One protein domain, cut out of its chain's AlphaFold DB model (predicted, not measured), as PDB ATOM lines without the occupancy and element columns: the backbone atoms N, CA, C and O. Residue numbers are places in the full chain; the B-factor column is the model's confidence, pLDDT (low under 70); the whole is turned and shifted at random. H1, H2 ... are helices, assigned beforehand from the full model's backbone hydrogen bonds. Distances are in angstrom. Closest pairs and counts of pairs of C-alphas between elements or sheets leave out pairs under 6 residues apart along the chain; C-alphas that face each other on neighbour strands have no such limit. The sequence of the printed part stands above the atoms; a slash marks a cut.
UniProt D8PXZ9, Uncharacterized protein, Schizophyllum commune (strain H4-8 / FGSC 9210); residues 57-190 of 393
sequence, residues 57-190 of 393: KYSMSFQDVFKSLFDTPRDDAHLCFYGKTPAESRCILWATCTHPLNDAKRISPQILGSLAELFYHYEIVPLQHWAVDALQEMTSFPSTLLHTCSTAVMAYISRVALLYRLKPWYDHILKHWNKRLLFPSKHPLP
ATOM      1  N   LYS A  57     190.228 176.450 212.341       44.59
ATOM      2  CA  LYS A  57     188.971 176.767 211.653       44.59
ATOM      3  C   LYS A  57     188.852 176.096 210.274       44.59
ATOM      4  O   LYS A  57     187.737 175.945 209.790       44.59
ATOM      5  N   TYR A  58     189.967 175.678 209.668       49.88
ATOM      6  CA  TYR A  58     190.016 175.140 208.300       49.88
ATOM      7  C   TYR A  58     190.827 173.838 208.174       49.88
ATOM      8  O   TYR A  58     191.059 173.357 207.067       49.88
ATOM      9  N   SER A  59     191.267 173.242 209.286       53.56
ATOM     10  CA  SER A  59     191.957 171.952 209.262       53.56
ATOM     11  C   SER A  59     190.963 170.831 208.953       53.56
ATOM     12  O   SER A  59     190.171 170.454 209.815       53.56
ATOM     13  N   MET A  60     191.013 170.294 207.735       54.75
ATOM     14  CA  MET A  60     190.357 169.030 207.389       54.75
ATOM     15  C   MET A  60     191.295 167.858 207.662       54.75
ATOM     16  O   MET A  60     192.514 167.982 207.514       54.75
ATOM     17  N   SER A  61     190.734 166.713 208.060       65.38
ATOM     18  CA  SER A  61     191.525 165.488 208.104       65.38
ATOM     19  C   SER A  61     191.946 165.121 206.677       65.38
ATOM     20  O   SER A  61     191.243 165.429 205.711       65.38
ATOM     21  N   PHE A  62     193.084 164.440 206.519       60.31
ATOM     22  CA  PHE A  62     193.493 163.905 205.212       60.31
ATOM     23  C   PHE A  62     192.367 163.075 204.576       60.31
ATOM     24  O   PHE A  62     192.155 163.135 203.370       60.31
ATOM     25  N   GLN A  63     191.604 162.366 205.411       63.66
ATOM     26  CA  GLN A  63     190.455 161.572 205.007       63.66
ATOM     27  C   GLN A  63     189.348 162.437 204.398       63.66
ATOM     28  O   GLN A  63     188.814 162.056 203.369       63.66
ATOM     29  N   ASP A  64     189.054 163.617 204.945       67.06
ATOM     30  CA  ASP A  64     188.021 164.509 204.401       67.06
ATOM     31  C   ASP A  64     188.466 165.187 203.101       67.06
ATOM     32  O   ASP A  64     187.649 165.396 202.206       67.06
ATOM     33  N   VAL A  65     189.756 165.515 202.955       63.22
ATOM     34  CA  VAL A  65     190.284 166.046 201.683       63.22
ATOM     35  C   VAL A  65     190.261 164.962 200.610       63.22
ATOM     36  O   VAL A  65     189.902 165.229 199.465       63.22
ATOM     37  N   PHE A  66     190.587 163.724 200.992       68.19
ATOM     38  CA  PHE A  66     190.450 162.568 200.120       68.19
ATOM     39  C   PHE A  66     188.974 162.361 199.752       68.19
ATOM     40  O   PHE A  66     188.639 162.359 198.578       68.19
ATOM     41  N   LYS A  67     188.044 162.338 200.706       70.69
ATOM     42  CA  LYS A  67     186.607 162.274 200.401       70.69
ATOM     43  C   LYS A  67     186.155 163.416 199.486       70.69
ATOM     44  O   LYS A  67     185.501 163.175 198.488       70.69
ATOM     45  N   SER A  68     186.584 164.654 199.715       67.56
ATOM     46  CA  SER A  68     186.248 165.772 198.821       67.56
ATOM     47  C   SER A  68     186.778 165.590 197.392       67.56
ATOM     48  O   SER A  68     186.172 166.098 196.453       67.56
ATOM     49  N   LEU A  69     187.905 164.898 197.217       67.81
ATOM     50  CA  LEU A  69     188.495 164.599 195.911       67.81
ATOM     51  C   LEU A  69     187.918 163.332 195.258       67.81
ATOM     52  O   LEU A  69     187.903 163.247 194.030       67.81
ATOM     53  N   PHE A  70     187.478 162.359 196.060       66.62
ATOM     54  CA  PHE A  70     187.220 160.978 195.639       66.62
ATOM     55  C   PHE A  70     185.784 160.471 195.918       66.62
ATOM     56  O   PHE A  70     185.375 159.523 195.258       66.62
ATOM     57  N   ASP A  71     184.996 161.092 196.808       63.62
ATOM     58  CA  ASP A  71     183.603 160.694 197.134       63.62
ATOM     59  C   ASP A  71     182.548 161.342 196.219       63.62
ATOM     60  O   ASP A  71     181.368 160.997 196.304       63.62
ATOM     61  N   THR A  72     182.915 162.253 195.307       57.06
ATOM     62  CA  THR A  72     182.014 162.521 194.171       57.06
ATOM     63  C   THR A  72     181.884 161.226 193.374       57.06
ATOM     64  O   THR A  72     182.923 160.747 192.918       57.06
ATOM     65  N   PRO A  73     180.672 160.667 193.179       51.56
ATOM     66  CA  PRO A  73     180.488 159.447 192.408       51.56
ATOM     67  C   PRO A  73     180.973 159.721 190.987       51.56
ATOM     68  O   PRO A  73     180.340 160.440 190.215       51.56
ATOM     69  N   ARG A  74     182.166 159.224 190.684       56.94
ATOM     70  CA  ARG A  74     182.749 159.233 189.352       56.94
ATOM     71  C   ARG A  74     182.848 157.777 188.952       56.94
ATOM     72  O   ARG A  74     183.446 156.989 189.675       56.94
ATOM     73  N   ASP A  75     182.276 157.441 187.804       55.72
ATOM     74  CA  ASP A  75     182.300 156.081 187.249       55.72
ATOM     75  C   ASP A  75     183.723 155.605 186.883       55.72
ATOM     76  O   ASP A  75     183.930 154.450 186.514       55.72
ATOM     77  N   ASP A  76     184.726 156.477 187.019       56.44
ATOM     78  CA  ASP A  76     186.116 156.204 186.693       56.44
ATOM     79  C   ASP A  76     186.910 155.784 187.940       56.44
ATOM     80  O   ASP A  76     187.138 156.574 188.857       56.44
ATOM     81  N   ALA A  77     187.457 154.565 187.921       61.25
ATOM     82  CA  ALA A  77     188.382 154.037 188.934       61.25
ATOM     83  C   ALA A  77     189.712 154.827 189.063       61.25
ATOM     84  O   ALA A  77     190.589 154.463 189.851       61.25
ATOM     85  N   HIS A  78     189.894 155.900 188.286       66.62
ATOM     86  CA  HIS A  78     191.116 156.692 188.214       66.62
ATOM     87  C   HIS A  78     190.821 158.189 188.353       66.62
ATOM     88  O   HIS A  78     190.112 158.782 187.539       66.62
ATOM     89  N   LEU A  79     191.438 158.834 189.348       68.25
ATOM     90  CA  LEU A  79     191.367 160.285 189.512       68.25
ATOM     91  C   LEU A  79     192.064 160.985 188.338       68.25
ATOM     92  O   LEU A  79     193.292 161.015 188.247       68.25
ATOM     93  N   CYS A  80     191.270 161.582 187.451       73.00
ATOM     94  CA  CYS A  80     191.768 162.340 186.311       73.00
ATOM     95  C   CYS A  80     191.647 163.851 186.561       73.00
ATOM     96  O   CYS A  80     190.553 164.401 186.696       73.00
ATOM     97  N   PHE A  81     192.787 164.543 186.575       81.38
ATOM     98  CA  PHE A  81     192.851 166.005 186.581       81.38
ATOM     99  C   PHE A  81     192.768 166.533 185.138       81.38
ATOM    100  O   PHE A  81     193.787 166.768 184.484       81.38
ATOM    101  N   TYR A  82     191.548 166.670 184.606       80.75
ATOM    102  CA  TYR A  82     191.337 167.036 183.202       80.75
ATOM    103  C   TYR A  82     191.945 168.398 182.845       80.75
ATOM    104  O   TYR A  82     191.793 169.395 183.550       80.75
ATOM    105  N   GLY A  83     192.646 168.438 181.708       83.56
ATOM    106  CA  GLY A  83     193.251 169.662 181.182       83.56
ATOM    107  C   GLY A  83     194.442 170.188 181.989       83.56
ATOM    108  O   GLY A  83     194.849 171.329 181.765       83.56
ATOM    109  N   LYS A  84     194.996 169.395 182.917       87.06
ATOM    110  CA  LYS A  84     196.186 169.753 183.700       87.06
ATOM    111  C   LYS A  84     197.414 168.992 183.232       87.06
ATOM    112  O   LYS A  84     197.342 167.858 182.760       87.06
ATOM    113  N   THR A  85     198.562 169.638 183.364       89.06
ATOM    114  CA  THR A  85     199.858 169.011 183.118       89.06
ATOM    115  C   THR A  85     200.214 168.053 184.262       89.06
ATOM    116  O   THR A  85     199.814 168.286 185.405       89.06
ATOM    117  N   PRO A  86     201.043 167.021 184.021       87.50
ATOM    118  CA  PRO A  86     201.533 166.150 185.092       87.50
ATOM    119  C   PRO A  86     202.251 166.901 186.226       87.50
ATOM    120  O   PRO A  86     202.262 166.442 187.364       87.50
ATOM    121  N   ALA A  87     202.861 168.057 185.938       86.56
ATOM    122  CA  ALA A  87     203.469 168.909 186.957       86.56
ATOM    123  C   ALA A  87     202.409 169.541 187.872       86.56
ATOM    124  O   ALA A  87     202.521 169.427 189.086       86.56
ATOM    125  N   GLU A  88     201.353 170.128 187.304       86.75
ATOM    126  CA  GLU A  88     200.241 170.708 188.072       86.75
ATOM    127  C   GLU A  88     199.522 169.650 188.919       86.75
ATOM    128  O   GLU A  88     199.252 169.890 190.092       86.75
ATOM    129  N   SER A  89     199.281 168.457 188.365       87.19
ATOM    130  CA  SER A  89     198.688 167.338 189.111       87.19
ATOM    131  C   SER A  89     199.557 166.912 190.297       87.19
ATOM    132  O   SER A  89     199.043 166.698 191.395       87.19
ATOM    133  N   ARG A  90     200.885 166.848 190.115       88.00
ATOM    134  CA  ARG A  90     201.828 166.578 191.212       88.00
ATOM    135  C   ARG A  90     201.803 167.679 192.272       88.00
ATOM    136  O   ARG A  90     201.850 167.345 193.450       88.00
ATOM    137  N   CYS A  91     201.674 168.953 191.890       87.56
ATOM    138  CA  CYS A  91     201.524 170.055 192.849       87.56
ATOM    139  C   CYS A  91     200.277 169.888 193.718       87.56
ATOM    140  O   CYS A  91     200.365 170.060 194.931       87.56
ATOM    141  N   ILE A  92     199.134 169.556 193.105       89.00
ATOM    142  CA  ILE A  92     197.870 169.355 193.828       89.00
ATOM    143  C   ILE A  92     198.036 168.226 194.838       89.00
ATOM    144  O   ILE A  92     197.783 168.431 196.020       89.00
ATOM    145  N   LEU A  93     198.513 167.060 194.391       88.69
ATOM    146  CA  LEU A  93     198.709 165.901 195.264       88.69
ATOM    147  C   LEU A  93     199.699 166.205 196.392       88.69
ATOM    148  O   LEU A  93     199.421 165.899 197.546       88.69
ATOM    149  N   TRP A  94     200.823 166.852 196.079       89.56
ATOM    150  CA  TRP A  94     201.798 167.271 197.082       89.56
ATOM    151  C   TRP A  94     201.171 168.193 198.130       89.56
ATOM    152  O   TRP A  94     201.319 167.942 199.324       89.56
ATOM    153  N   ALA A  95     200.444 169.227 197.712       90.25
ATOM    154  CA  ALA A  95     199.826 170.169 198.634       90.25
ATOM    155  C   ALA A  95     198.728 169.503 199.482       90.25
ATOM    156  O   ALA A  95     198.679 169.720 200.688       90.25
ATOM    157  N   THR A  96     197.922 168.617 198.891       86.00
ATOM    158  CA  THR A  96     196.929 167.805 199.610       86.00
ATOM    159  C   THR A  96     197.569 166.900 200.664       86.00
ATOM    160  O   THR A  96     197.072 166.812 201.782       86.00
ATOM    161  N   CYS A  97     198.683 166.242 200.334       84.75
ATOM    162  CA  CYS A  97     199.368 165.323 201.246       84.75
ATOM    163  C   CYS A  97     200.189 166.031 202.328       84.75
ATOM    164  O   CYS A  97     200.496 165.425 203.352       84.75
ATOM    165  N   THR A  98     200.587 167.282 202.096       82.62
ATOM    166  CA  THR A  98     201.470 168.025 203.005       82.62
ATOM    167  C   THR A  98     200.767 169.122 203.789       82.62
ATOM    168  O   THR A  98     201.367 169.676 204.702       82.62
ATOM    169  N   HIS A  99     199.511 169.444 203.490       76.62
ATOM    170  CA  HIS A  99     198.732 170.380 204.290       76.62
ATOM    171  C   HIS A  99     198.313 169.756 205.638       76.62
ATOM    172  O   HIS A  99     197.867 168.607 205.653       76.62
ATOM    173  N   PRO A 100     198.378 170.488 206.770       68.06
ATOM    174  CA  PRO A 100     198.890 171.855 206.960       68.06
ATOM    175  C   PRO A 100     200.388 171.919 207.340       68.06
ATOM    176  O   PRO A 100     200.856 172.946 207.819       68.06
ATOM    177  N   LEU A 101     201.147 170.833 207.173       67.56
ATOM    178  CA  LEU A 101     202.522 170.678 207.673       67.56
ATOM    179  C   LEU A 101     203.552 171.598 206.997       67.56
ATOM    180  O   LEU A 101     204.610 171.852 207.570       67.56
ATOM    181  N   ASN A 102     203.269 172.104 205.794       75.81
ATOM    182  CA  ASN A 102     204.177 173.005 205.089       75.81
ATOM    183  C   ASN A 102     203.925 174.477 205.432       75.81
ATOM    184  O   ASN A 102     202.849 175.018 205.177       75.81
ATOM    185  N   ASP A 103     204.976 175.144 205.921       84.19
ATOM    186  CA  ASP A 103     205.022 176.602 206.043       84.19
ATOM    187  C   ASP A 103     204.891 177.232 204.650       84.19
ATOM    188  O   ASP A 103     205.821 177.200 203.835       84.19
ATOM    189  N   ALA A 104     203.716 177.800 204.375       86.12
ATOM    190  CA  ALA A 104     203.393 178.370 203.077       86.12
ATOM    191  C   ALA A 104     204.367 179.488 202.669       86.12
ATOM    192  O   ALA A 104     204.615 179.675 201.480       86.12
ATOM    193  N   LYS A 105     205.025 180.155 203.629       84.69
ATOM    194  CA  LYS A 105     206.029 181.201 203.363       84.69
ATOM    195  C   LYS A 105     207.271 180.679 202.645       84.69
ATOM    196  O   LYS A 105     207.991 181.460 202.025       84.69
ATOM    197  N   ARG A 106     207.537 179.371 202.723       89.38
ATOM    198  CA  ARG A 106     208.656 178.715 202.028       89.38
ATOM    199  C   ARG A 106     208.316 178.335 200.591       89.38
ATOM    200  O   ARG A 106     209.212 177.998 199.819       89.38
ATOM    201  N   ILE A 107     207.038 178.372 200.226       91.38
ATOM    202  CA  ILE A 107     206.570 178.047 198.884       91.38
ATOM    203  C   ILE A 107     206.695 179.300 198.021       91.38
ATOM    204  O   ILE A 107     206.375 180.409 198.449       91.38
ATOM    205  N   SER A 108     207.162 179.147 196.779       92.88
ATOM    206  CA  SER A 108     207.241 180.300 195.887       92.88
ATOM    207  C   SER A 108     205.833 180.877 195.632       92.88
ATOM    208  O   SER A 108     204.886 180.113 195.407       92.88
ATOM    209  N   PRO A 109     205.666 182.213 195.599       93.69
ATOM    210  CA  PRO A 109     204.366 182.844 195.353       93.69
ATOM    211  C   PRO A 109     203.706 182.392 194.048       93.69
ATOM    212  O   PRO A 109     202.485 182.344 193.938       93.69
ATOM    213  N   GLN A 110     204.514 182.044 193.043       90.69
ATOM    214  CA  GLN A 110     204.020 181.543 191.766       90.69
ATOM    215  C   GLN A 110     203.387 180.153 191.898       90.69
ATOM    216  O   GLN A 110     202.344 179.904 191.294       90.69
ATOM    217  N   ILE A 111     203.991 179.262 192.694       90.94
ATOM    218  CA  ILE A 111     203.434 177.932 192.969       90.94
ATOM    219  C   ILE A 111     202.162 178.069 193.803       90.94
ATOM    220  O   ILE A 111     201.150 177.479 193.436       90.94
ATOM    221  N   LEU A 112     202.177 178.890 194.859       93.19
ATOM    222  CA  LEU A 112     200.982 179.161 195.666       93.19
ATOM    223  C   LEU A 112     199.836 179.738 194.832       93.19
ATOM    224  O   LEU A 112     198.706 179.278 194.952       93.19
ATOM    225  N   GLY A 113     200.124 180.690 193.941       92.12
ATOM    226  CA  GLY A 113     199.126 181.244 193.026       92.12
ATOM    227  C   GLY A 113     198.530 180.188 192.097       92.12
ATOM    228  O   GLY A 113     197.313 180.117 191.940       92.12
ATOM    229  N   SER A 114     199.372 179.317 191.531       90.56
ATOM    230  CA  SER A 114     198.907 178.197 190.707       90.56
ATOM    231  C   SER A 114     198.061 177.206 191.509       90.56
ATOM    232  O   SER A 114     197.049 176.732 191.003       90.56
ATOM    233  N   LEU A 115     198.456 176.887 192.742       93.06
ATOM    234  CA  LEU A 115     197.696 176.010 193.629       93.06
ATOM    235  C   LEU A 115     196.337 176.619 193.972       93.06
ATOM    236  O   LEU A 115     195.332 175.933 193.844       93.06
ATOM    237  N   ALA A 116     196.280 177.911 194.299       94.88
ATOM    238  CA  ALA A 116     195.029 178.612 194.566       94.88
ATOM    239  C   ALA A 116     194.065 178.569 193.362       94.88
ATOM    240  O   ALA A 116     192.876 178.317 193.550       94.88
ATOM    241  N   GLU A 117     194.554 178.758 192.129       93.00
ATOM    242  CA  GLU A 117     193.737 178.608 190.908       93.00
ATOM    243  C   GLU A 117     193.230 177.158 190.733       93.00
ATOM    244  O   GLU A 117     192.073 176.938 190.368       93.00
ATOM    245  N   LEU A 118     194.077 176.158 191.005       92.19
ATOM    246  CA  LEU A 118     193.713 174.741 190.890       92.19
ATOM    247  C   LEU A 118     192.692 174.328 191.953       92.19
ATOM    248  O   LEU A 118     191.703 173.683 191.618       92.19
ATOM    249  N   PHE A 119     192.887 174.730 193.207       93.75
ATOM    250  CA  PHE A 119     191.954 174.436 194.292       93.75
ATOM    251  C   PHE A 119     190.599 175.091 194.079       93.75
ATOM    252  O   PHE A 119     189.589 174.479 194.414       93.75
ATOM    253  N   TYR A 120     190.563 176.290 193.485       94.00
ATOM    254  CA  TYR A 120     189.315 176.917 193.061       94.00
ATOM    255  C   TYR A 120     188.592 176.049 192.027       94.00
ATOM    256  O   TYR A 120     187.421 175.733 192.186       94.00
ATOM    257  N   HIS A 121     189.310 175.620 190.984       90.88
ATOM    258  CA  HIS A 121     188.735 174.841 189.888       90.88
ATOM    259  C   HIS A 121     188.209 173.463 190.314       90.88
ATOM    260  O   HIS A 121     187.230 172.991 189.747       90.88
ATOM    261  N   TYR A 122     188.863 172.826 191.287       87.81
ATOM    262  CA  TYR A 122     188.462 171.527 191.835       87.81
ATOM    263  C   TYR A 122     187.618 171.632 193.110       87.81
ATOM    264  O   TYR A 122     187.376 170.614 193.748       87.81
ATOM    265  N   GLU A 123     187.209 172.841 193.501       89.81
ATOM    266  CA  GLU A 123     186.340 173.082 194.661       89.81
ATOM    267  C   GLU A 123     186.892 172.535 196.000       89.81
ATOM    268  O   GLU A 123     186.145 172.210 196.917       89.81
ATOM    269  N   ILE A 124     188.222 172.490 196.163       88.75
ATOM    270  CA  ILE A 124     188.881 171.994 197.387       88.75
ATOM    271  C   ILE A 124     188.977 173.113 198.440       88.75
ATOM    272  O   ILE A 124     190.059 173.621 198.745       88.75
ATOM    273  N   VAL A 125     187.828 173.524 198.982       90.44
ATOM    274  CA  VAL A 125     187.633 174.727 199.823       90.44
ATOM    275  C   VAL A 125     188.674 174.952 200.943       90.44
ATOM    276  O   VAL A 125     189.104 176.091 201.125       90.44
ATOM    277  N   PRO A 126     189.133 173.949 201.713       88.62
ATOM    278  CA  PRO A 126     190.132 174.192 202.763       88.62
ATOM    279  C   PRO A 126     191.482 174.627 202.199       88.62
ATOM    280  O   PRO A 126     192.101 175.560 202.703       88.62
ATOM    281  N   LEU A 127     191.919 173.968 201.123       91.00
ATOM    282  CA  LEU A 127     193.186 174.277 200.469       91.00
ATOM    283  C   LEU A 127     193.110 175.603 199.708       91.00
ATOM    284  O   LEU A 127     194.120 176.295 199.591       91.00
ATOM    285  N   GLN A 128     191.914 175.985 199.244       93.00
ATOM    286  CA  GLN A 128     191.660 177.325 198.715       93.00
ATOM    287  C   GLN A 128     191.978 178.401 199.759       93.00
ATOM    288  O   GLN A 128     192.816 179.261 199.494       93.00
ATOM    289  N   HIS A 129     191.354 178.330 200.944       91.94
ATOM    290  CA  HIS A 129     191.588 179.297 202.022       91.94
ATOM    291  C   HIS A 129     193.058 179.324 202.431       91.94
ATOM    292  O   HIS A 129     193.658 180.390 202.443       91.94
ATOM    293  N   TRP A 130     193.671 178.158 202.649       92.25
ATOM    294  CA  TRP A 130     195.091 178.069 202.989       92.25
ATOM    295  C   TRP A 130     195.998 178.783 201.974       92.25
ATOM    296  O   TRP A 130     196.853 179.582 202.358       92.25
ATOM    297  N   ALA A 131     195.817 178.523 200.674       94.00
ATOM    298  CA  ALA A 131     196.656 179.123 199.639       94.00
ATOM    299  C   ALA A 131     196.413 180.636 199.496       94.00
ATOM    300  O   ALA A 131     197.359 181.398 199.284       94.00
ATOM    301  N   VAL A 132     195.157 181.077 199.613       95.62
ATOM    302  CA  VAL A 132     194.778 182.494 199.541       95.62
ATOM    303  C   VAL A 132     195.300 183.267 200.750       95.62
ATOM    304  O   VAL A 132     195.938 184.303 200.557       95.62
ATOM    305  N   ASP A 133     195.102 182.753 201.964       94.56
ATOM    306  CA  ASP A 133     195.564 183.371 203.209       94.56
ATOM    307  C   ASP A 133     197.090 183.512 203.204       94.56
ATOM    308  O   ASP A 133     197.623 184.580 203.509       94.56
ATOM    309  N   ALA A 134     197.806 182.479 202.745       93.81
ATOM    310  CA  ALA A 134     199.256 182.532 202.583       93.81
ATOM    311  C   ALA A 134     199.695 183.638 201.611       93.81
ATOM    312  O   ALA A 134     200.602 184.413 201.911       93.81
ATOM    313  N   LEU A 135     199.049 183.756 200.447       95.94
ATOM    314  CA  LEU A 135     199.360 184.812 199.481       95.94
ATOM    315  C   LEU A 135     199.023 186.210 200.020       95.94
ATOM    316  O   LEU A 135     199.770 187.160 199.763       95.94
ATOM    317  N   GLN A 136     197.926 186.354 200.766       96.12
ATOM    318  CA  GLN A 136     197.567 187.607 201.428       96.12
ATOM    319  C   GLN A 136     198.606 187.990 202.477       96.12
ATOM    320  O   GLN A 136     199.081 189.125 202.465       96.12
ATOM    321  N   GLU A 137     199.037 187.055 203.320       94.25
ATOM    322  CA  GLU A 137     200.098 187.286 204.300       94.25
ATOM    323  C   GLU A 137     201.412 187.684 203.607       94.25
ATOM    324  O   GLU A 137     202.034 188.684 203.964       94.25
ATOM    325  N   MET A 138     201.790 186.979 202.534       94.88
ATOM    326  CA  MET A 138     202.990 187.273 201.743       94.88
ATOM    327  C   MET A 138     202.937 188.610 200.998       94.88
ATOM    328  O   MET A 138     203.973 189.068 200.523       94.88
ATOM    329  N   THR A 139     201.773 189.237 200.841       95.44
ATOM    330  CA  THR A 139     201.617 190.526 200.137       95.44
ATOM    331  C   THR A 139     201.198 191.675 201.051       95.44
ATOM    332  O   THR A 139     201.236 192.839 200.636       95.44
ATOM    333  N   SER A 140     200.846 191.365 202.298       93.12
ATOM    334  CA  SER A 140     200.530 192.331 203.344       93.12
ATOM    335  C   SER A 140     201.799 192.952 203.919       93.12
ATOM    336  O   SER A 140     202.876 192.357 203.902       93.12
ATOM    337  N   PHE A 141     201.691 194.174 204.436       84.69
ATOM    338  CA  PHE A 141     202.796 194.829 205.138       84.69
ATOM    339  C   PHE A 141     203.194 194.002 206.378       84.69
ATOM    340  O   PHE A 141     202.294 193.559 207.092       84.69
ATOM    341  N   PRO A 142     204.494 193.789 206.665       81.94
ATOM    342  CA  PRO A 142     205.685 194.453 206.111       81.94
ATOM    343  C   PRO A 142     206.341 193.780 204.886       81.94
ATOM    344  O   PRO A 142     207.514 194.031 204.608       81.94
ATOM    345  N   SER A 143     205.635 192.933 204.133       84.62
ATOM    346  CA  SER A 143     206.229 192.206 203.006       84.62
ATOM    347  C   SER A 143     206.776 193.113 201.898       84.62
ATOM    348  O   SER A 143     206.142 194.069 201.446       84.62
ATOM    349  N   THR A 144     207.951 192.744 201.385       90.44
ATOM    350  CA  THR A 144     208.578 193.364 200.212       90.44
ATOM    351  C   THR A 144     208.201 192.675 198.901       90.44
ATOM    352  O   THR A 144     208.614 193.146 197.842       90.44
ATOM    353  N   LEU A 145     207.397 191.601 198.932       95.19
ATOM    354  CA  LEU A 145     207.121 190.771 197.757       95.19
ATOM    355  C   LEU A 145     206.597 191.592 196.575       95.19
ATOM    356  O   LEU A 145     207.151 191.516 195.484       95.19
ATOM    357  N   LEU A 146     205.582 192.436 196.784       95.56
ATOM    358  CA  LEU A 146     205.020 193.265 195.709       95.56
ATOM    359  C   LEU A 146     206.028 194.290 195.157       95.56
ATOM    360  O   LEU A 146     205.891 194.751 194.023       95.56
ATOM    361  N   HIS A 147     207.066 194.639 195.918       94.25
ATOM    362  CA  HIS A 147     208.124 195.549 195.477       94.25
ATOM    363  C   HIS A 147     209.196 194.875 194.619       94.25
ATOM    364  O   HIS A 147     209.812 195.552 193.797       94.25
ATOM    365  N   THR A 148     209.416 193.571 194.794       95.06
ATOM    366  CA  THR A 148     210.548 192.846 194.195       95.06
ATOM    367  C   THR A 148     210.132 191.756 193.212       95.06
ATOM    368  O   THR A 148     210.938 191.363 192.373       95.06
ATOM    369  N   CYS A 149     208.885 191.278 193.256       95.25
ATOM    370  CA  CYS A 149     208.445 190.160 192.427       95.25
ATOM    371  C   CYS A 149     208.444 190.494 190.927       95.25
ATOM    372  O   CYS A 149     208.373 191.660 190.528       95.25
ATOM    373  N   SER A 150     208.488 189.463 190.084       94.88
ATOM    374  CA  SER A 150     208.351 189.607 188.632       94.88
ATOM    375  C   SER A 150     206.920 189.987 188.225       94.88
ATOM    376  O   SER A 150     205.974 189.826 189.007       94.88
ATOM    377  N   THR A 151     206.744 190.445 186.981       92.94
ATOM    378  CA  THR A 151     205.415 190.737 186.419       92.94
ATOM    379  C   THR A 151     204.534 189.492 186.368       92.94
ATOM    380  O   THR A 151     203.359 189.561 186.718       92.94
ATOM    381  N   ALA A 152     205.117 188.329 186.059       91.19
ATOM    382  CA  ALA A 152     204.409 187.055 186.090       91.19
ATOM    383  C   ALA A 152     203.798 186.772 187.471       91.19
ATOM    384  O   ALA A 152     202.613 186.450 187.556       91.19
ATOM    385  N   VAL A 153     204.569 186.940 188.553       94.25
ATOM    386  CA  VAL A 153     204.072 186.754 189.927       94.25
ATOM    387  C   VAL A 153     202.966 187.759 190.251       94.25
ATOM    388  O   VAL A 153     201.921 187.348 190.749       94.25
ATOM    389  N   MET A 154     203.134 189.044 189.910       95.75
ATOM    390  CA  MET A 154     202.067 190.041 190.096       95.75
ATOM    391  C   MET A 154     200.778 189.659 189.371       95.75
ATOM    392  O   MET A 154     199.698 189.729 189.961       95.75
ATOM    393  N   ALA A 155     200.884 189.227 188.113       94.06
ATOM    394  CA  ALA A 155     199.748 188.799 187.311       94.06
ATOM    395  C   ALA A 155     199.054 187.578 187.929       94.06
ATOM    396  O   ALA A 155     197.828 187.536 187.971       94.06
ATOM    397  N   TYR A 156     199.817 186.602 188.437       91.94
ATOM    398  CA  TYR A 156     199.258 185.436 189.129       91.94
ATOM    399  C   TYR A 156     198.475 185.830 190.376       91.94
ATOM    400  O   TYR A 156     197.302 185.487 190.482       91.94
ATOM    401  N   ILE A 157     199.084 186.583 191.292       95.62
ATOM    402  CA  ILE A 157     198.419 186.971 192.542       95.62
ATOM    403  C   ILE A 157     197.184 187.837 192.237       95.62
ATOM    404  O   ILE A 157     196.133 187.662 192.847       95.62
ATOM    405  N   SER A 158     197.266 188.701 191.222       96.56
ATOM    406  CA  SER A 158     196.128 189.496 190.747       96.56
ATOM    407  C   SER A 158     194.982 188.634 190.203       96.56
ATOM    408  O   SER A 158     193.823 188.915 190.502       96.56
ATOM    409  N   ARG A 159     195.273 187.570 189.432       95.94
ATOM    410  CA  ARG A 159     194.242 186.616 188.978       95.94
ATOM    411  C   ARG A 159     193.589 185.900 190.140       95.94
ATOM    412  O   ARG A 159     192.373 185.784 190.137       95.94
ATOM    413  N   VAL A 160     194.373 185.449 191.118       96.69
ATOM    414  CA  VAL A 160     193.840 184.803 192.322       96.69
ATOM    415  C   VAL A 160     192.912 185.772 193.056       96.69
ATOM    416  O   VAL A 160     191.764 185.432 193.315       96.69
ATOM    417  N   ALA A 161     193.334 187.014 193.297       97.69
ATOM    418  CA  ALA A 161     192.485 188.007 193.953       97.69
ATOM    419  C   ALA A 161     191.158 188.250 193.200       97.69
ATOM    420  O   ALA A 161     190.104 188.337 193.830       97.69
ATOM    421  N   LEU A 162     191.184 188.298 191.862       97.06
ATOM    422  CA  LEU A 162     189.978 188.401 191.029       97.06
ATOM    423  C   LEU A 162     189.101 187.143 191.093       97.06
ATOM    424  O   LEU A 162     187.888 187.254 191.265       97.06
ATOM    425  N   LEU A 163     189.708 185.960 190.974       97.06
ATOM    426  CA  LEU A 163     189.028 184.663 190.977       97.06
ATOM    427  C   LEU A 163     188.230 184.459 192.269       97.06
ATOM    428  O   LEU A 163     187.069 184.066 192.225       97.06
ATOM    429  N   TYR A 164     188.831 184.824 193.400       97.31
ATOM    430  CA  TYR A 164     188.224 184.749 194.728       97.31
ATOM    431  C   TYR A 164     187.409 185.999 195.111       97.31
ATOM    432  O   TYR A 164     186.904 186.083 196.227       97.31
ATOM    433  N   ARG A 165     187.252 186.974 194.202       97.25
ATOM    434  CA  ARG A 165     186.485 188.222 194.406       97.25
ATOM    435  C   ARG A 165     186.958 189.064 195.603       97.25
ATOM    436  O   ARG A 165     186.176 189.765 196.243       97.25
ATOM    437  N   LEU A 166     188.257 189.051 195.879       97.25
ATOM    438  CA  LEU A 166     188.889 189.754 196.998       97.25
ATOM    439  C   LEU A 166     189.291 191.176 196.585       97.25
ATOM    440  O   LEU A 166     190.475 191.495 196.454       97.25
ATOM    441  N   LYS A 167     188.295 192.045 196.360       97.00
ATOM    442  CA  LYS A 167     188.505 193.393 195.796       97.00
ATOM    443  C   LYS A 167     189.548 194.243 196.551       97.00
ATOM    444  O   LYS A 167     190.442 194.753 195.881       97.00
ATOM    445  N   PRO A 168     189.520 194.376 197.896       97.31
ATOM    446  CA  PRO A 168     190.498 195.212 198.600       97.31
ATOM    447  C   PRO A 168     191.942 194.742 198.390       97.31
ATOM    448  O   PRO A 168     192.861 195.550 198.258       97.31
ATOM    449  N   TRP A 169     192.138 193.424 198.310       97.19
ATOM    450  CA  TRP A 169     193.444 192.832 198.055       97.19
ATOM    451  C   TRP A 169     193.900 193.061 196.612       97.19
ATOM    452  O   TRP A 169     195.043 193.454 196.381       97.19
ATOM    453  N   TYR A 170     192.996 192.896 195.644       97.69
ATOM    454  CA  TYR A 170     193.262 193.214 194.242       97.69
ATOM    455  C   TYR A 170     193.652 194.690 194.053       97.69
ATOM    456  O   TYR A 170     194.682 194.973 193.443       97.69
ATOM    457  N   ASP A 171     192.900 195.623 194.645       97.12
ATOM    458  CA  ASP A 171     193.192 197.062 194.587       97.12
ATOM    459  C   ASP A 171     194.578 197.386 195.183       97.12
ATOM    460  O   ASP A 171     195.336 198.183 194.621       97.12
ATOM    461  N   HIS A 172     194.950 196.729 196.291       96.44
ATOM    462  CA  HIS A 172     196.281 196.848 196.895       96.44
ATOM    463  C   HIS A 172     197.390 196.377 195.943       96.44
ATOM    464  O   HIS A 172     198.364 197.104 195.723       96.44
ATOM    465  N   ILE A 173     197.228 195.210 195.310       97.06
ATOM    466  CA  ILE A 173     198.198 194.686 194.334       97.06
ATOM    467  C   ILE A 173     198.349 195.652 193.153       97.06
ATOM    468  O   ILE A 173     199.472 196.007 192.789       97.06
ATOM    469  N   LEU A 174     197.238 196.139 192.594       97.00
ATOM    470  CA  LEU A 174     197.244 197.092 191.481       97.00
ATOM    471  C   LEU A 174     197.928 198.408 191.836       97.00
ATOM    472  O   LEU A 174     198.692 198.941 191.032       97.00
ATOM    473  N   LYS A 175     197.699 198.931 193.044       96.00
ATOM    474  CA  LYS A 175     198.375 200.140 193.527       96.00
ATOM    475  C   LYS A 175     199.894 199.963 193.523       96.00
ATOM    476  O   LYS A 175     200.615 200.856 193.073       96.00
ATOM    477  N   HIS A 176     200.391 198.813 193.981       96.25
ATOM    478  CA  HIS A 176     201.821 198.493 193.926       96.25
ATOM    479  C   HIS A 176     202.327 198.302 192.490       96.25
ATOM    480  O   HIS A 176     203.421 198.773 192.168       96.25
ATOM    481  N   TRP A 177     201.534 197.667 191.625       96.56
ATOM    482  CA  TRP A 177     201.861 197.473 190.212       96.56
ATOM    483  C   TRP A 177     202.013 198.814 189.486       96.56
ATOM    484  O   TRP A 177     203.069 199.095 188.921       96.56
ATOM    485  N   ASN A 178     201.014 199.692 189.603       96.38
ATOM    486  CA  ASN A 178     201.023 201.041 189.035       96.38
ATOM    487  C   ASN A 178     202.202 201.866 189.560       96.38
ATOM    488  O   ASN A 178     202.896 202.521 188.784       96.38
ATOM    489  N   LYS A 179     202.497 201.779 190.864       95.31
ATOM    490  CA  LYS A 179     203.652 202.468 191.452       95.31
ATOM    491  C   LYS A 179     204.975 202.016 190.822       95.31
ATOM    492  O   LYS A 179     205.845 202.849 190.598       95.31
ATOM    493  N   ARG A 180     205.142 200.720 190.540       95.69
ATOM    494  CA  ARG A 180     206.364 200.176 189.917       95.69
ATOM    495  C   ARG A 180     206.472 200.450 188.418       95.69
ATOM    496  O   ARG A 180     207.585 200.411 187.905       95.69
ATOM    497  N   LEU A 181     205.351 200.684 187.738       95.75
ATOM    498  CA  LEU A 181     205.323 201.059 186.323       95.75
ATOM    499  C   LEU A 181     205.647 202.543 186.123       95.75
ATOM    500  O   LEU A 181     206.424 202.881 185.239       95.75
ATOM    501  N   LEU A 182     205.051 203.424 186.935       94.88
ATOM    502  CA  LEU A 182     205.119 204.874 186.725       94.88
ATOM    503  C   LEU A 182     206.306 205.557 187.408       94.88
ATOM    504  O   LEU A 182     206.671 206.665 187.022       94.88
ATOM    505  N   PHE A 183     206.884 204.946 188.443       92.44
ATOM    506  CA  PHE A 183     207.970 205.557 189.206       92.44
ATOM    507  C   PHE A 183     209.250 204.726 189.133       92.44
ATOM    508  O   PHE A 183     209.175 203.492 189.154       92.44
ATOM    509  N   PRO A 184     210.432 205.376 189.127       83.69
ATOM    510  CA  PRO A 184     211.708 204.683 189.209       83.69
ATOM    511  C   PRO A 184     211.735 203.720 190.401       83.69
ATOM    512  O   PRO A 184     211.494 204.102 191.547       83.69
ATOM    513  N   SER A 185     212.031 202.456 190.123       89.19
ATOM    514  CA  SER A 185     212.149 201.386 191.110       89.19
ATOM    515  C   SER A 185     213.450 200.633 190.869       89.19
ATOM    516  O   SER A 185     213.900 200.528 189.731       89.19
ATOM    517  N   LYS A 186     214.023 200.043 191.925       90.88
ATOM    518  CA  LYS A 186     215.157 199.108 191.796       90.88
ATOM    519  C   LYS A 186     214.801 197.875 190.957       90.88
ATOM    520  O   LYS A 186     215.680 197.242 190.388       90.88
ATOM    521  N   HIS A 187     213.511 197.546 190.889       90.00
ATOM    522  CA  HIS A 187     212.976 196.412 190.140       90.00
ATOM    523  C   HIS A 187     211.836 196.899 189.228       90.00
ATOM    524  O   HIS A 187     210.658 196.722 189.579       90.00
ATOM    525  N   PRO A 188     212.151 197.569 188.103       91.12
ATOM    526  CA  PRO A 188     211.136 197.995 187.145       91.12
ATOM    527  C   PRO A 188     210.440 196.770 186.544       91.12
ATOM    528  O   PRO A 188     211.043 195.706 186.393       91.12
ATOM    529  N   LEU A 189     209.152 196.905 186.242       93.69
ATOM    530  CA  LEU A 189     208.373 195.841 185.610       93.69
ATOM    531  C   LEU A 189     208.317 196.080 184.097       93.69
ATOM    532  O   LEU A 189     208.054 197.216 183.700       93.69
ATOM    533  N   PRO A 190     208.508 195.049 183.251       95.31
ATOM    534  CA  PRO A 190     208.204 195.162 181.830       95.31
ATOM    535  C   PRO A 190     206.715 195.511 181.642       95.31
ATOM    536  O   PRO A 190     205.850 194.793 182.165       95.31
TER     537      PRO A 190
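What this domain is: This is residues 57 to 190 of the 393 residues of an uncharacterized protein of Schizophyllum commune (strain H4-8 / FGSC 9210) (UniProt D8PXZ9). Two helical hairpins, H3 with H4 and H6 with H7, pack side by side through H3 and H6, while H2 crosses H3 at about a right angle and H1 lies beyond H2 at one end, from which residues 71 to 77 stick out. The short H5 packs on H7 toward the other end. The printed part has 134 residues with seven named helices, H1 to H7 in order, and no named strand; its class is all helix. It is compact, with a radius of gyration of the C-alphas of 16.4 A, yet elongated, spanning 56 by 31 by 25 A.

How they stand to each other: H1, residues 62 to 70, and H2, residues 86 to 98, form a helical hairpin but only just touch, with 3 pairs of C-alphas within 8 A; the closest are Val 65 and Thr 96, 7.2 A. Their tilt is 34 degrees, only just shallow, opposite ways, and H2 touches H1 with residues 96 to 97 alone. H3, residues 109 to 121, is the hub, touching three other helices. It is about perpendicular to H2, at 90 degrees; the closest C-alphas are Ile 92 and Leu 115, 6.7 A. H2 touches H3 with residues 91 to 95 alone, and H3 touches H2 with residues 115 to 119 alone. H4, residues 125 to 139, forms a helical hairpin with H3 at a shallow tilt of 29 degrees, closest at C-alphas 119 and 128, 5.3 A. H5, residues 145 to 148, only just touches H4, with 3 pairs of C-alphas within 8 A, and only at the corner; C-alphas 139 and 145 are closest, 6.0 A. H6, residues 151 to 163, touches H3 the same way at a shallow tilt of 28 degrees, closest at C-alphas 110 and 153, 5.5 A. H7, residues 167 to 182, forms a helical hairpin with H6 at 23 degrees, closest at C-alphas 161 and 170, 5.3 A. With residues 173 to 180 alone it touches H5, closest at C-alphas 146 and 176, 6.4 A. H1 and H7 are apart. In H1, H2, H3, H4, H6 and H7 every O i to N i+4 pair is within hydrogen-bond range; H5 is too short for one.

Where its parts are: H1 begins at C-alpha 62, (193.493, 163.905, 205.212). H4 is 21.1 A long. H7, the longest at 22.1 A, ends at C-alpha 182, (205.119, 204.874, 186.725).

The domain as a whole: The C-alphas farthest apart, Asp 75 and Pro 184, are 56.8 A apart. The printed part has no cut. The link H1 to H2 is long. Confidence is under 70 at residues 57 to 66, 68 to 79 and 100 to 101.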